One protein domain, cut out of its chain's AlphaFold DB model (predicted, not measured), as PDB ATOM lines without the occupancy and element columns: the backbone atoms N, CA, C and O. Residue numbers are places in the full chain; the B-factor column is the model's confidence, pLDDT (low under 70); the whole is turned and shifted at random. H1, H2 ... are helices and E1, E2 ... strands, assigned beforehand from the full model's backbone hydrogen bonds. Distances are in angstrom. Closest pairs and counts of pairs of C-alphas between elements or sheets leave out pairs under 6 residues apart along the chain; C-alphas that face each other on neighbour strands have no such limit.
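Overview. This is residues 368 to 469 of the 677 residues of an uncharacterized protein of Tribonema minus (UniProt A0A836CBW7). One antiparallel sheet of six strands is curled like part of a barrel and folded back on itself, E1 E2 E3 partly facing E6 E5 with E4 as the hinge, and its two edges, E1 and E5, stay apart. H2 packs along the outside of E5, and the short H1 sits over the sheet near E6. The printed part has 102 residues, with the named elements E1 E2 E3 E4 H1 H2 E5 E6 along it and the sheet order E1 E2 E3 E4 E6 E5; the class is mixed, helices and strands. It is compact, with a radius of gyration of the C-alphas of 13.8 A and spans of 38 by 30 by 24 A.

Along the chain. E1, residues 372 to 374, begins with C-alpha 372 at (80.662, 73.232, 126.452). E2 is residues 380 to 386, 17.5 A long. E3, residues 399 to 406, 21.2 A, bends by 56 degrees at residue 402. E4, residues 413 to 422, is 27.2 A long. H1 is residues 423 to 426, and H2, residues 429 to 438, is 14.2 A long. E5, residues 446 to 455, measures 25.6 A. E6, residues 458 to 466, 26.5 A, ends with C-alpha 466 at (64.584, 80.782, 122.087).

Arrangement. E1 E2 E3 E4 form a meander, each strand the antiparallel neighbour of the one before. N 373 and O 381 of the hairpin E1 and E2 are 3.1 A apart, within hydrogen-bond range. Also within range are N 382 and O 404 of E2 and E3, 2.9 A, and N 401 and O 418 of E3 and E4, 2.8 A. Across E4 and E6, N 417 and O 465 are 2.8 A apart; across the hairpin E5 and E6, N 453 and O 460 are 2.8 A apart. The leaves of this folded sheet, E1 E2 E3 and E6 E5, face each other with 13 pairs of C-alphas within 11 A. E4, H1 H2, E5 form a split strand-helix-strand unit, two strands running the same way with helices between them along the chain and E6 between them in the sheet; its crossover is right-handed. H2 is on the sheet at a height of 9.1 A, over E5 and along it at 18 degrees on the local plane; their closest C-alphas, of Asn 437 and Gln 446, are 6.6 A apart. H1 is on the sheet at a height of 7.7 A and only just over E6, with 3 of its C-alphas falling on that strand; the closest C-alphas, of Glu 423 and Ala 461, are 4.7 A apart. H1 and H2 meet only through their link. In H2 every O i to N i+4 pair is within hydrogen-bond range; H1 is too short for such a pair, and its 1 O i to N i+3 pair is within range.

Size, cuts and confidence. The two C-alphas farthest apart, of Asp 393 and Glu 409, are 42.7 A apart. The printed part has no cut. The long link is E2 to E3, residues 387 to 398, whose C-alphas lie 12 to 24 A from the mean of the C-alphas. Mean pLDDT of the printed part is 74.5, and 32 residues are under 70: residues 368 to 372, 386 to 400, 422 to 427 and 454 to 459.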
ATOM      1  N   VAL A 368      86.118  77.798 117.191       51.34
ATOM      2  CA  VAL A 368      86.225  76.591 118.021       51.34
ATOM      3  C   VAL A 368      85.355  76.790 119.252       51.34
ATOM      4  O   VAL A 368      85.845  77.077 120.340       51.34
ATOM      5  N   ILE A 369      84.041  76.637 119.073       57.44
ATOM      6  CA  ILE A 369      83.105  76.629 120.187       57.44
ATOM      7  C   ILE A 369      83.552  75.489 121.101       57.44
ATOM      8  O   ILE A 369      83.590  74.329 120.663       57.44
ATOM      9  N   PRO A 370      83.930  75.783 122.355       56.88
ATOM     10  CA  PRO A 370      84.330  74.742 123.278       56.88
ATOM     11  C   PRO A 370      83.161  73.768 123.444       56.88
ATOM     12  O   PRO A 370      82.002  74.177 123.473       56.88
ATOM     13  N   ARG A 371      83.449  72.463 123.571       60.00
ATOM     14  CA  ARG A 371      82.419  71.396 123.648       60.00
ATOM     15  C   ARG A 371      81.341  71.643 124.712       60.00
ATOM     16  O   ARG A 371      80.253  71.077 124.605       60.00
ATOM     17  N   ALA A 372      81.646  72.481 125.698       62.16
ATOM     18  CA  ALA A 372      80.662  73.232 126.452       62.16
ATOM     19  C   ALA A 372      81.091  74.706 126.576       62.16
ATOM     20  O   ALA A 372      82.268  74.979 126.816       62.16
ATOM     21  N   LEU A 373      80.140  75.637 126.462       75.94
ATOM     22  CA  LEU A 373      80.345  77.075 126.686       75.94
ATOM     23  C   LEU A 373      79.598  77.485 127.959       75.94
ATOM     24  O   LEU A 373      78.423  77.158 128.108       75.94
ATOM     25  N   LYS A 374      80.252  78.201 128.879       80.56
ATOM     26  CA  LYS A 374      79.590  78.746 130.073       80.56
ATOM     27  C   LYS A 374      79.161  80.187 129.831       80.56
ATOM     28  O   LYS A 374      79.963  81.003 129.383       80.56
ATOM     29  N   LEU A 375      77.906  80.485 130.146       83.69
ATOM     30  CA  LEU A 375      77.354  81.834 130.114       83.69
ATOM     31  C   LEU A 375      77.850  82.645 131.319       83.69
ATOM     32  O   LEU A 375      78.221  82.076 132.348       83.69
ATOM     33  N   HIS A 376      77.795  83.978 131.225       78.12
ATOM     34  CA  HIS A 376      78.194  84.887 132.319       78.12
ATOM     35  C   HIS A 376      77.410  84.664 133.616       78.12
ATOM     36  O   HIS A 376      77.900  84.962 134.700       78.12
ATOM     37  N   ASP A 377      76.205  84.103 133.520       79.94
ATOM     38  CA  ASP A 377      75.357  83.792 134.667       79.94
ATOM     39  C   ASP A 377      75.596  82.388 135.263       79.94
ATOM     40  O   ASP A 377      74.869  81.980 136.174       79.94
ATOM     41  N   GLY A 378      76.584  81.649 134.752       81.62
ATOM     42  CA  GLY A 378      76.986  80.324 135.220       81.62
ATOM     43  C   GLY A 378      76.276  79.135 134.565       81.62
ATOM     44  O   GLY A 378      76.704  78.005 134.808       81.62
ATOM     45  N   ARG A 379      75.240  79.339 133.731       87.50
ATOM     46  CA  ARG A 379      74.640  78.237 132.949       87.50
ATOM     47  C   ARG A 379      75.615  77.698 131.908       87.50
ATOM     48  O   ARG A 379      76.504  78.404 131.437       87.50
ATOM     49  N   GLU A 380      75.424  76.443 131.526       84.94
ATOM     50  CA  GLU A 380      76.256  75.749 130.547       84.94
ATOM     51  C   GLU A 380      75.451  75.431 129.280       84.94
ATOM     52  O   GLU A 380      74.307  74.978 129.355       84.94
ATOM     53  N   LEU A 381      76.070  75.666 128.123       85.56
ATOM     54  CA  LEU A 381      75.607  75.255 126.802       85.56
ATOM     55  C   LEU A 381      76.350  73.999 126.350       85.56
ATOM     56  O   LEU A 381      77.576  73.940 126.474       85.56
ATOM     57  N   LYS A 382      75.636  73.024 125.780       84.50
ATOM     58  CA  LYS A 382      76.194  71.763 125.257       84.50
ATOM     59  C   LYS A 382      75.519  71.337 123.954       84.50
ATOM     60  O   LYS A 382      74.354  71.632 123.730       84.50
ATOM     61  N   GLY A 383      76.226  70.551 123.137       74.75
ATOM     62  CA  GLY A 383      75.631  69.894 121.963       74.75
ATOM     63  C   GLY A 383      75.455  70.813 120.752       74.75
ATOM     64  O   GLY A 383      74.397  70.828 120.133       74.75
ATOM     65  N   PHE A 384      76.492  71.585 120.416       73.81
ATOM     66  CA  PHE A 384      76.475  72.534 119.300       73.81
ATOM     67  C   PHE A 384      76.336  71.830 117.946       73.81
ATOM     68  O   PHE A 384      77.255  71.161 117.475       73.81
ATOM     69  N   THR A 385      75.188  72.032 117.310       70.31
ATOM     70  CA  THR A 385      74.886  71.612 115.942       70.31
ATOM     71  C   THR A 385      74.754  72.874 115.093       70.31
ATOM     72  O   THR A 385      73.882  73.688 115.396       70.31
ATOM     73  N   PRO A 386      75.592  73.093 114.063       66.88
ATOM     74  CA  PRO A 386      75.423  74.232 113.166       66.88
ATOM     75  C   PRO A 386      74.028  74.207 112.541       66.88
ATOM     76  O   PRO A 386      73.616  73.185 111.989       66.88
ATOM     77  N   LEU A 387      73.305  75.320 112.625       60.97
ATOM     78  CA  LEU A 387      72.057  75.484 111.898       60.97
ATOM     79  C   LEU A 387      72.403  75.935 110.481       60.97
ATOM     80  O   LEU A 387      73.079  76.943 110.278       60.97
ATOM     81  N   ALA A 388      71.956  75.166 109.491       52.91
ATOM     82  CA  ALA A 388      72.122  75.517 108.091       52.91
ATOM     83  C   ALA A 388      71.121  76.621 107.714       52.91
ATOM     84  O   ALA A 388      70.076  76.349 107.125       52.91
ATOM     85  N   TYR A 389      71.451  77.867 108.060       50.03
ATOM     86  CA  TYR A 389      70.791  79.066 107.541       50.03
ATOM     87  C   TYR A 389      71.217  79.266 106.089       50.03
ATOM     88  O   TYR A 389      72.173  79.981 105.790       50.03
ATOM     89  N   VAL A 390      70.553  78.534 105.199       38.19
ATOM     90  CA  VAL A 390      70.772  78.600 103.756       38.19
ATOM     91  C   VAL A 390      70.197  79.925 103.254       38.19
ATOM     92  O   VAL A 390      68.977  80.101 103.261       38.19
ATOM     93  N   ASP A 391      71.056  80.855 102.832       41.62
ATOM     94  CA  ASP A 391      70.599  82.043 102.112       41.62
ATOM     95  C   ASP A 391      69.987  81.663 100.754       41.62
ATOM     96  O   ASP A 391      70.044  80.514 100.304       41.62
ATOM     97  N   HIS A 392      69.367  82.631 100.082       37.72
ATOM     98  CA  HIS A 392      68.683  82.392  98.809       37.72
ATOM     99  C   HIS A 392      69.574  81.827  97.687       37.72
ATOM    100  O   HIS A 392      69.035  81.293  96.715       37.72
ATOM    101  N   ASP A 393      70.900  81.872  97.850       37.81
ATOM    102  CA  ASP A 393      71.902  81.371  96.909       37.81
ATOM    103  C   ASP A 393      72.591  80.078  97.374       37.81
ATOM    104  O   ASP A 393      73.551  79.616  96.751       37.81
ATOM    105  N   GLY A 394      72.112  79.456  98.453       32.84
ATOM    106  CA  GLY A 394      72.677  78.209  98.963       32.84
ATOM    107  C   GLY A 394      73.856  78.388  99.923       32.84
ATOM    108  O   GLY A 394      74.453  77.390 100.328       32.84
ATOM    109  N   CYS A 395      74.220  79.620 100.289       31.92
ATOM    110  CA  CYS A 395      75.362  79.885 101.158       31.92
ATOM    111  C   CYS A 395      74.932  79.980 102.635       31.92
ATOM    112  O   CYS A 395      73.947  80.648 102.947       31.92
ATOM    113  N   PRO A 396      75.669  79.362 103.577       36.84
ATOM    114  CA  PRO A 396      75.395  79.521 105.000       36.84
ATOM    115  C   PRO A 396      75.735  80.946 105.461       36.84
ATOM    116  O   PRO A 396      76.881  81.387 105.324       36.84
ATOM    117  N   VAL A 397      74.752  81.657 106.018       44.69
ATOM    118  CA  VAL A 397      74.918  83.017 106.559       44.69
ATOM    119  C   VAL A 397      74.946  82.988 108.086       44.69
ATOM    120  O   VAL A 397      74.016  82.519 108.732       44.69
ATOM    121  N   THR A 398      76.021  83.549 108.648       48.78
ATOM    122  CA  THR A 398      76.358  83.624 110.086       48.78
ATOM    123  C   THR A 398      76.575  82.288 110.814       48.78
ATOM    124  O   THR A 398      76.067  81.230 110.454       48.78
ATOM    125  N   ALA A 399      77.400  82.335 111.863       62.00
ATOM    126  CA  ALA A 399      77.738  81.183 112.689       62.00
ATOM    127  C   ALA A 399      76.676  81.005 113.791       62.00
ATOM    128  O   ALA A 399      76.879  81.395 114.943       62.00
ATOM    129  N   VAL A 400      75.525  80.444 113.413       69.19
ATOM    130  CA  VAL A 400      74.408  80.162 114.326       69.19
ATOM    131  C   VAL A 400      74.270  78.656 114.550       69.19
ATOM    132  O   VAL A 400      74.391  77.847 113.631       69.19
ATOM    133  N   TYR A 401      74.023  78.272 115.799       75.44
ATOM    134  CA  TYR A 401      74.032  76.888 116.254       75.44
ATOM    135  C   TYR A 401      72.774  76.579 117.052       75.44
ATOM    136  O   TYR A 401      72.384  77.343 117.932       75.44
ATOM    137  N   GLN A 402      72.189  75.412 116.816       82.00
ATOM    138  CA  GLN A 402      71.299  74.776 117.771       82.00
ATOM    139  C   GLN A 402      72.165  74.175 118.877       82.00
ATOM    140  O   GLN A 402      73.156  73.493 118.614       82.00
ATOM    141  N   THR A 403      71.813  74.442 120.125       85.44
ATOM    142  CA  THR A 403      72.529  73.945 121.302       85.44
ATOM    143  C   THR A 403      71.527  73.702 122.430       85.44
ATOM    144  O   THR A 403      70.318  73.889 122.254       85.44
ATOM    145  N   HIS A 404      71.981  73.193 123.568       89.44
ATOM    146  CA  HIS A 404      71.136  72.904 124.721       89.44
ATOM    147  C   HIS A 404      71.618  73.716 125.915       89.44
ATOM    148  O   HIS A 404      72.799  73.669 126.254       89.44
ATOM    149  N   LEU A 405      70.700  74.439 126.551       91.44
ATOM    150  CA  LEU A 405      70.937  75.248 127.742       91.44
ATOM    151  C   LEU A 405      70.332  74.550 128.953       91.44
ATOM    152  O   LEU A 405      69.162  74.169 128.917       91.44
ATOM    153  N   GLN A 406      71.108  74.410 130.025       87.62
ATOM    154  CA  GLN A 406      70.570  73.897 131.281       87.62
ATOM    155  C   GLN A 406      69.787  74.989 132.019       87.62
ATOM    156  O   GLN A 406      70.297  76.095 132.224       87.62
ATOM    157  N   ASP A 407      68.565  74.677 132.435       83.19
ATOM    158  CA  ASP A 407      67.791  75.517 133.341       83.19
ATOM    159  C   ASP A 407      68.375  75.497 134.768       83.19
ATOM    160  O   ASP A 407      68.901  74.479 135.223       83.19
ATOM    161  N   LYS A 408      68.311  76.631 135.479       78.69
ATOM    162  CA  LYS A 408      68.905  76.764 136.824       78.69
ATOM    163  C   LYS A 408      68.052  76.168 137.939       78.69
ATOM    164  O   LYS A 408      68.612  75.791 138.965       78.69
ATOM    165  N   GLU A 409      66.734  76.156 137.779       82.88
ATOM    166  CA  GLU A 409      65.785  75.806 138.837       82.88
ATOM    167  C   GLU A 409      65.366  74.340 138.730       82.88
ATOM    168  O   GLU A 409      65.322  73.636 139.739       82.88
ATOM    169  N   THR A 410      65.116  73.859 137.509       84.12
ATOM    170  CA  THR A 410      64.702  72.471 137.246       84.12
ATOM    171  C   THR A 410      65.882  71.554 136.920       84.12
ATOM    172  O   THR A 410      65.797  70.341 137.111       84.12
ATOM    173  N   GLY A 411      66.991  72.110 136.419       82.94
ATOM    174  CA  GLY A 411      68.130  71.345 135.904       82.94
ATOM    175  C   GLY A 411      67.881  70.670 134.548       82.94
ATOM    176  O   GLY A 411      68.776  69.970 134.060       82.94
ATOM    177  N   GLU A 412      66.706  70.867 133.940       88.12
ATOM    178  CA  GLU A 412      66.344  70.321 132.630       88.12
ATOM    179  C   GLU A 412      67.094  71.025 131.487       88.12
ATOM    180  O   GLU A 412      67.584  72.147 131.627       88.12
ATOM    181  N   TRP A 413      67.194  70.360 130.333       87.94
ATOM    182  CA  TRP A 413      67.859  70.899 129.146       87.94
ATOM    183  C   TRP A 413      66.826  71.395 128.134       87.94
ATOM    184  O   TRP A 413      66.054  70.605 127.596       87.94
ATOM    185  N   GLN A 414      66.855  72.693 127.833       90.31
ATOM    186  CA  GLN A 414      66.044  73.304 126.775       90.31
ATOM    187  C   GLN A 414      66.872  73.507 125.499       90.31
ATOM    188  O   GLN A 414      68.060  73.833 125.561       90.31
ATOM    189  N   THR A 415      66.252  73.323 124.332       89.94
ATOM    190  CA  THR A 415      66.894  73.594 123.035       89.94
ATOM    191  C   THR A 415      66.856  75.091 122.739       89.94
ATOM    192  O   THR A 415      65.793  75.701 122.802       89.94
ATOM    193  N   VAL A 416      68.008  75.674 122.404       90.25
ATOM    194  CA  VAL A 416      68.178  77.120 122.188       90.25
ATOM    195  C   VAL A 416      69.045  77.394 120.958       90.25
ATOM    196  O   VAL A 416      69.858  76.552 120.561       90.25
ATOM    197  N   ALA A 417      68.889  78.575 120.368       88.62
ATOM    198  CA  ALA A 417      69.788  79.090 119.347       88.62
ATOM    199  C   ALA A 417      70.960  79.822 120.015       88.62
ATOM    200  O   ALA A 417      70.779  80.530 121.005       88.62
ATOM    201  N   LEU A 418      72.157  79.667 119.459       85.00
ATOM    202  CA  LEU A 418      73.362  80.413 119.800       85.00
ATOM    203  C   LEU A 418      73.875  81.089 118.529       85.00
ATOM    204  O   LEU A 418      74.390  80.411 117.642       85.00
ATOM    205  N   LYS A 419      73.758  82.414 118.456       83.50
ATOM    206  CA  LYS A 419      74.399  83.249 117.436       83.50
ATOM    207  C   LYS A 419      75.760  83.709 117.947       83.50
ATOM    208  O   LYS A 419      75.870  84.173 119.084       83.50
ATOM    209  N   ILE A 420      76.784  83.582 117.107       75.94
ATOM    210  CA  ILE A 420      78.144  84.063 117.363       75.94
ATOM    211  C   ILE A 420      78.533  85.024 116.243       75.94
ATOM    212  O   ILE A 420      78.435  84.676 115.065       75.94
ATOM    213  N   ALA A 421      78.976  86.226 116.608       71.38
ATOM    214  CA  ALA A 421      79.387  87.255 115.661       71.38
ATOM    215  C   ALA A 421      80.439  88.199 116.279       71.38
ATOM    216  O   ALA A 421      80.520  88.302 117.507       71.38
ATOM    217  N   PRO A 422      81.229  88.913 115.453       67.69
ATOM    218  CA  PRO A 422      82.048  90.026 115.921       67.69
ATOM    219  C   PRO A 422      81.202  91.031 116.704       67.69
ATOM    220  O   PRO A 422      80.080  91.338 116.300       67.69
ATOM    221  N   GLU A 423      81.744  91.568 117.800       68.56
ATOM    222  CA  GLU A 423      81.007  92.463 118.703       68.56
ATOM    223  C   GLU A 423      80.290  93.612 117.969       68.56
ATOM    224  O   GLU A 423      79.090  93.809 118.166       68.56
ATOM    225  N   ALA A 424      80.979  94.283 117.043       62.69
ATOM    226  CA  ALA A 424      80.439  95.407 116.273       62.69
ATOM    227  C   ALA A 424      79.179  95.083 115.438       62.69
ATOM    228  O   ALA A 424      78.468  96.002 115.039       62.69
ATOM    229  N   LEU A 425      78.895  93.802 115.164       60.62
ATOM    230  CA  LEU A 425      77.703  93.357 114.431       60.62
ATOM    231  C   LEU A 425      76.563  92.883 115.345       60.62
ATOM    232  O   LEU A 425      75.436  92.768 114.880       60.62
ATOM    233  N   ALA A 426      76.828  92.595 116.622       65.38
ATOM    234  CA  ALA A 426      75.851  91.989 117.533       65.38
ATOM    235  C   ALA A 426      75.573  92.802 118.810       65.38
ATOM    236  O   ALA A 426      74.710  92.411 119.590       65.38
ATOM    237  N   GLU A 427      76.244  93.937 119.031       68.56
ATOM    238  CA  GLU A 427      76.077  94.761 120.242       68.56
ATOM    239  C   GLU A 427      74.625  95.237 120.467       68.56
ATOM    240  O   GLU A 427      74.126  95.209 121.593       68.56
ATOM    241  N   ASN A 428      73.914  95.625 119.401       73.62
ATOM    242  CA  ASN A 428      72.574  96.225 119.502       73.62
ATOM    243  C   ASN A 428      71.418  95.207 119.525       73.62
ATOM    244  O   ASN A 428      70.343  95.503 120.051       73.62
ATOM    245  N   GLU A 429      71.612  94.006 118.975       83.00
ATOM    246  CA  GLU A 429      70.548  93.005 118.816       83.00
ATOM    247  C   GLU A 429      69.927  92.542 120.159       83.00
ATOM    248  O   GLU A 429      68.695  92.559 120.274       83.00
ATOM    249  N   PRO A 430      70.706  92.224 121.220       83.62
ATOM    250  CA  PRO A 430      70.148  91.867 122.526       83.62
ATOM    251  C   PRO A 430      69.315  92.996 123.145       83.62
ATOM    252  O   PRO A 430      68.313  92.722 123.805       83.62
ATOM    253  N   MET A 431      69.701  94.260 122.925       83.06
ATOM    254  CA  MET A 431      68.978  95.430 123.436       83.06
ATOM    255  C   MET A 431      67.598  95.552 122.782       83.06
ATOM    256  O   MET A 431      66.604  95.706 123.494       83.06
ATOM    257  N   TYR A 432      67.518  95.459 121.450       81.44
ATOM    258  CA  TYR A 432      66.239  95.537 120.739       81.44
ATOM    259  C   TYR A 432      65.301  94.402 121.136       81.44
ATOM    260  O   TYR A 432      64.154  94.658 121.510       81.44
ATOM    261  N   LEU A 433      65.801  93.164 121.148       85.56
ATOM    262  CA  LEU A 433      65.017  92.017 121.595       85.56
ATOM    263  C   LEU A 433      64.551  92.187 123.048       85.56
ATOM    264  O   LEU A 433      63.393  91.902 123.339       85.56
ATOM    265  N   HIS A 434      65.388  92.690 123.961       84.94
ATOM    266  CA  HIS A 434      64.976  92.932 125.349       84.94
ATOM    267  C   HIS A 434      63.849  93.974 125.457       84.94
ATOM    268  O   HIS A 434      62.879  93.748 126.181       84.94
ATOM    269  N   ILE A 435      63.930  95.078 124.704       81.69
ATOM    270  CA  ILE A 435      62.885  96.116 124.663       81.69
ATOM    271  C   ILE A 435      61.564  95.539 124.134       81.69
ATOM    272  O   ILE A 435      60.520  95.708 124.765       81.69
ATOM    273  N   LEU A 436      61.597  94.830 123.003       83.50
ATOM    274  CA  LEU A 436      60.395  94.269 122.379       83.50
ATOM    275  C   LEU A 436      59.755  93.168 123.248       83.50
ATOM    276  O   LEU A 436      58.538  93.171 123.440       83.50
ATOM    277  N   ASN A 437      60.560  92.288 123.856       85.00
ATOM    278  CA  ASN A 437      60.078  91.302 124.830       85.00
ATOM    279  C   ASN A 437      59.465  91.990 126.067       85.00
ATOM    280  O   ASN A 437      58.419  91.565 126.554       85.00
ATOM    281  N   GLY A 438      60.058  93.092 126.543       80.94
ATOM    282  CA  GLY A 438      59.521  93.911 127.638       80.94
ATOM    283  C   GLY A 438      58.175  94.577 127.321       80.94
ATOM    284  O   GLY A 438      57.376  94.811 128.228       80.94
ATOM    285  N   HIS A 439      57.880  94.819 126.041       80.62
ATOM    286  CA  HIS A 439      56.564  95.254 125.565       80.62
ATOM    287  C   HIS A 439      55.559  94.104 125.365       80.62
ATOM    288  O   HIS A 439      54.410  94.357 125.005       80.62
ATOM    289  N   GLY A 440      55.949  92.852 125.631       82.44
ATOM    290  CA  GLY A 440      55.084  91.681 125.480       82.44
ATOM    291  C   GLY A 440      54.853  91.263 124.027       82.44
ATOM    292  O   GLY A 440      53.860  90.586 123.748       82.44
ATOM    293  N   MET A 441      55.745  91.665 123.111       82.75
ATOM    294  CA  MET A 441      55.694  91.254 121.709       82.75
ATOM    295  C   MET A 441      55.870  89.737 121.614       82.75
ATOM    296  O   MET A 441      56.839  89.166 122.110       82.75
ATOM    297  N   LYS A 442      54.903  89.085 120.975       79.94
ATOM    298  CA  LYS A 442      54.944  87.668 120.589       79.94
ATOM    299  C   LYS A 442      55.418  87.635 119.132       79.94
ATOM    300  O   LYS A 442      55.235  88.635 118.454       79.94
ATOM    301  N   HIS A 443      55.991  86.530 118.649       89.50
ATOM    302  CA  HIS A 443      56.585  86.416 117.294       89.50
ATOM    303  C   HIS A 443      58.003  86.999 117.118       89.50
ATOM    304  O   HIS A 443      58.454  87.224 115.997       89.50
ATOM    305  N   ILE A 444      58.742  87.140 118.224       88.69
ATOM    306  CA  ILE A 444      60.191  87.407 118.260       88.69
ATOM    307  C   ILE A 444      60.905  86.396 119.182       88.69
ATOM    308  O   ILE A 444      60.241  85.783 120.024       88.69
ATOM    309  N   PRO A 445      62.239  86.240 119.099       90.31
ATOM    310  CA  PRO A 445      63.001  85.444 120.044       90.31
ATOM    311  C   PRO A 445      63.079  86.094 121.427       90.31
ATOM    312  O   PRO A 445      63.338  87.292 121.572       90.31
ATOM    313  N   GLN A 446      62.959  85.273 122.461       90.56
ATOM    314  CA  GLN A 446      63.321  85.631 123.822       90.56
ATOM    315  C   GLN A 446      64.844  85.552 123.986       90.56
ATOM    316  O   GLN A 446      65.455  84.530 123.667       90.56
ATOM    317  N   VAL A 447      65.463  86.604 124.533       89.75
ATOM    318  CA  VAL A 447      66.876  86.572 124.946       89.75
ATOM    319  C   VAL A 447      67.002  85.759 126.232       89.75
ATOM    320  O   VAL A 447      66.456  86.140 127.266       89.75
ATOM    321  N   LEU A 448      67.744  84.655 126.175       88.12
ATOM    322  CA  LEU A 448      68.033  83.802 127.331       88.12
ATOM    323  C   LEU A 448      69.393  84.113 127.961       88.12
ATOM    324  O   LEU A 448      69.581  83.879 129.156       88.12
ATOM    325  N   GLY A 449      70.328  84.655 127.182       87.62
ATOM    326  CA  GLY A 449      71.624  85.138 127.650       87.62
ATOM    327  C   GLY A 449      72.411  85.787 126.518       87.62
ATOM    328  O   GLY A 449      72.190  85.488 125.351       87.62
ATOM    329  N   HIS A 450      73.335  86.682 126.845       88.88
ATOM    330  CA  HIS A 450      74.247  87.288 125.876       88.88
ATOM    331  C   HIS A 450      75.544  87.701 126.574       88.88
ATOM    332  O   HIS A 450      75.611  87.744 127.806       88.88
ATOM    333  N   GLY A 451      76.573  88.013 125.797       86.19
ATOM    334  CA  GLY A 451      77.799  88.598 126.322       86.19
ATOM    335  C   GLY A 451      78.993  88.387 125.410       86.19
ATOM    336  O   GLY A 451      78.845  88.100 124.229       86.19
ATOM    337  N   ARG A 452      80.185  88.548 125.982       82.56
ATOM    338  CA  ARG A 452      81.467  88.445 125.277       82.56
ATOM    339  C   ARG A 452      82.185  87.137 125.598       82.56
ATOM    340  O   ARG A 452      82.086  86.656 126.730       82.56
ATOM    341  N   MET A 453      82.948  86.628 124.639       74.56
ATOM    342  CA  MET A 453      83.974  85.598 124.809       74.56
ATOM    343  C   MET A 453      85.246  85.999 124.038       74.56
ATOM    344  O   MET A 453      85.130  86.600 122.970       74.56
ATOM    345  N   PRO A 454      86.447  85.706 124.564       63.81
ATOM    346  CA  PRO A 454      87.695  85.936 123.840       63.81
ATOM    347  C   PRO A 454      87.865  84.903 122.717       63.81
ATOM    348  O   PRO A 454      87.599  83.718 122.937       63.81
ATOM    349  N   ASP A 455      88.344  85.337 121.551       61.06
ATOM    350  CA  ASP A 455      88.699  84.478 120.414       61.06
ATOM    351  C   ASP A 455      90.035  84.954 119.815       61.06
ATOM    352  O   ASP A 455      90.085  85.829 118.952       61.06
ATOM    353  N   GLY A 456      91.146  84.439 120.350       60.81
ATOM    354  CA  GLY A 456      92.480  84.972 120.058       60.81
ATOM    355  C   GLY A 456      92.655  86.391 120.609       60.81
ATOM    356  O   GLY A 456      92.438  86.614 121.801       60.81
ATOM    357  N   ASP A 457      93.046  87.325 119.739       51.16
ATOM    358  CA  ASP A 457      93.140  88.759 120.045       51.16
ATOM    359  C   ASP A 457      91.794  89.503 119.860       51.16
ATOM    360  O   ASP A 457      91.654  90.644 120.306       51.16
ATOM    361  N   ASP A 458      90.794  88.862 119.241       55.50
ATOM    362  CA  ASP A 458      89.463  89.429 118.997       55.50
ATOM    363  C   ASP A 458      88.482  89.163 120.157       55.50
ATOM    364  O   ASP A 458      88.594  88.207 120.937       55.50
ATOM    365  N   VAL A 459      87.448  90.007 120.245       64.31
ATOM    366  CA  VAL A 459      86.319  89.838 121.171       64.31
ATOM    367  C   VAL A 459      85.060  89.479 120.391       64.31
ATOM    368  O   VAL A 459      84.529  90.273 119.610       64.31
ATOM    369  N   MET A 460      84.546  88.279 120.652       71.69
ATOM    370  CA  MET A 460      83.327  87.770 120.035       71.69
ATOM    371  C   MET A 460      82.126  87.987 120.937       71.69
ATOM    372  O   MET A 460      82.152  87.662 122.127       71.69
ATOM    373  N   ALA A 461      81.040  88.490 120.358       77.75
ATOM    374  CA  ALA A 461      79.749  88.523 121.014       77.75
ATOM    375  C   ALA A 461      79.009  87.199 120.778       77.75
ATOM    376  O   ALA A 461      79.024  86.629 119.682       77.75
ATOM    377  N   TYR A 462      78.332  86.726 121.820       83.81
ATOM    378  CA  TYR A 462      77.365  85.645 121.737       83.81
ATOM    379  C   TYR A 462      75.980  86.129 122.160       83.81
ATOM    380  O   TYR A 462      75.831  86.933 123.086       83.81
ATOM    381  N   LEU A 463      74.962  85.571 121.513       86.06
ATOM    382  CA  LEU A 463      73.555  85.766 121.831       86.06
ATOM    383  C   LEU A 463      72.865  84.398 121.853       86.06
ATOM    384  O   LEU A 463      72.936  83.640 120.888       86.06
ATOM    385  N   VAL A 464      72.220  84.083 122.973       89.25
ATOM    386  CA  VAL A 464      71.453  82.857 123.206       89.25
ATOM    387  C   VAL A 464      69.973  83.205 123.227       89.25
ATOM    388  O   VAL A 464      69.536  84.005 124.061       89.25
ATOM    389  N   THR A 465      69.198  82.592 122.340       91.56
ATOM    390  CA  THR A 465      67.773  82.884 122.160       91.56
ATOM    391  C   THR A 465      66.916  81.625 122.070       91.56
ATOM    392  O   THR A 465      67.397  80.523 121.811       91.56
ATOM    393  N   SER A 466      65.618  81.796 122.302       90.38
ATOM    394  CA  SER A 466      64.584  80.782 122.087       90.38
ATOM    395  C   SER A 466      63.387  81.437 121.389       90.38
ATOM    396  O   SER A 466      63.104  82.599 121.689       90.38
ATOM    397  N   PRO A 467      62.682  80.760 120.466       88.62
ATOM    398  CA  PRO A 467      62.832  79.350 120.098       88.62
ATOM    399  C   PRO A 467      63.898  79.073 119.026       88.62
ATOM    400  O   PRO A 467      64.364  79.972 118.330       88.62
ATOM    401  N   VAL A 468      64.225  77.787 118.853       83.19
ATOM    402  CA  VAL A 468      64.778  77.252 117.596       83.19
ATOM    403  C   VAL A 468      63.613  76.807 116.710       83.19
ATOM    404  O   VAL A 468      62.625  76.257 117.203       83.19
ATOM    405  N   GLY A 469      63.734  77.032 115.405       80.94
ATOM    406  CA  GLY A 469      62.711  76.704 114.416       80.94
ATOM    407  C   GLY A 469      63.310  76.404 113.046       80.94
ATOM    408  O   GLY A 469      64.528  76.273 112.897       80.94
TER     409      GLY A 469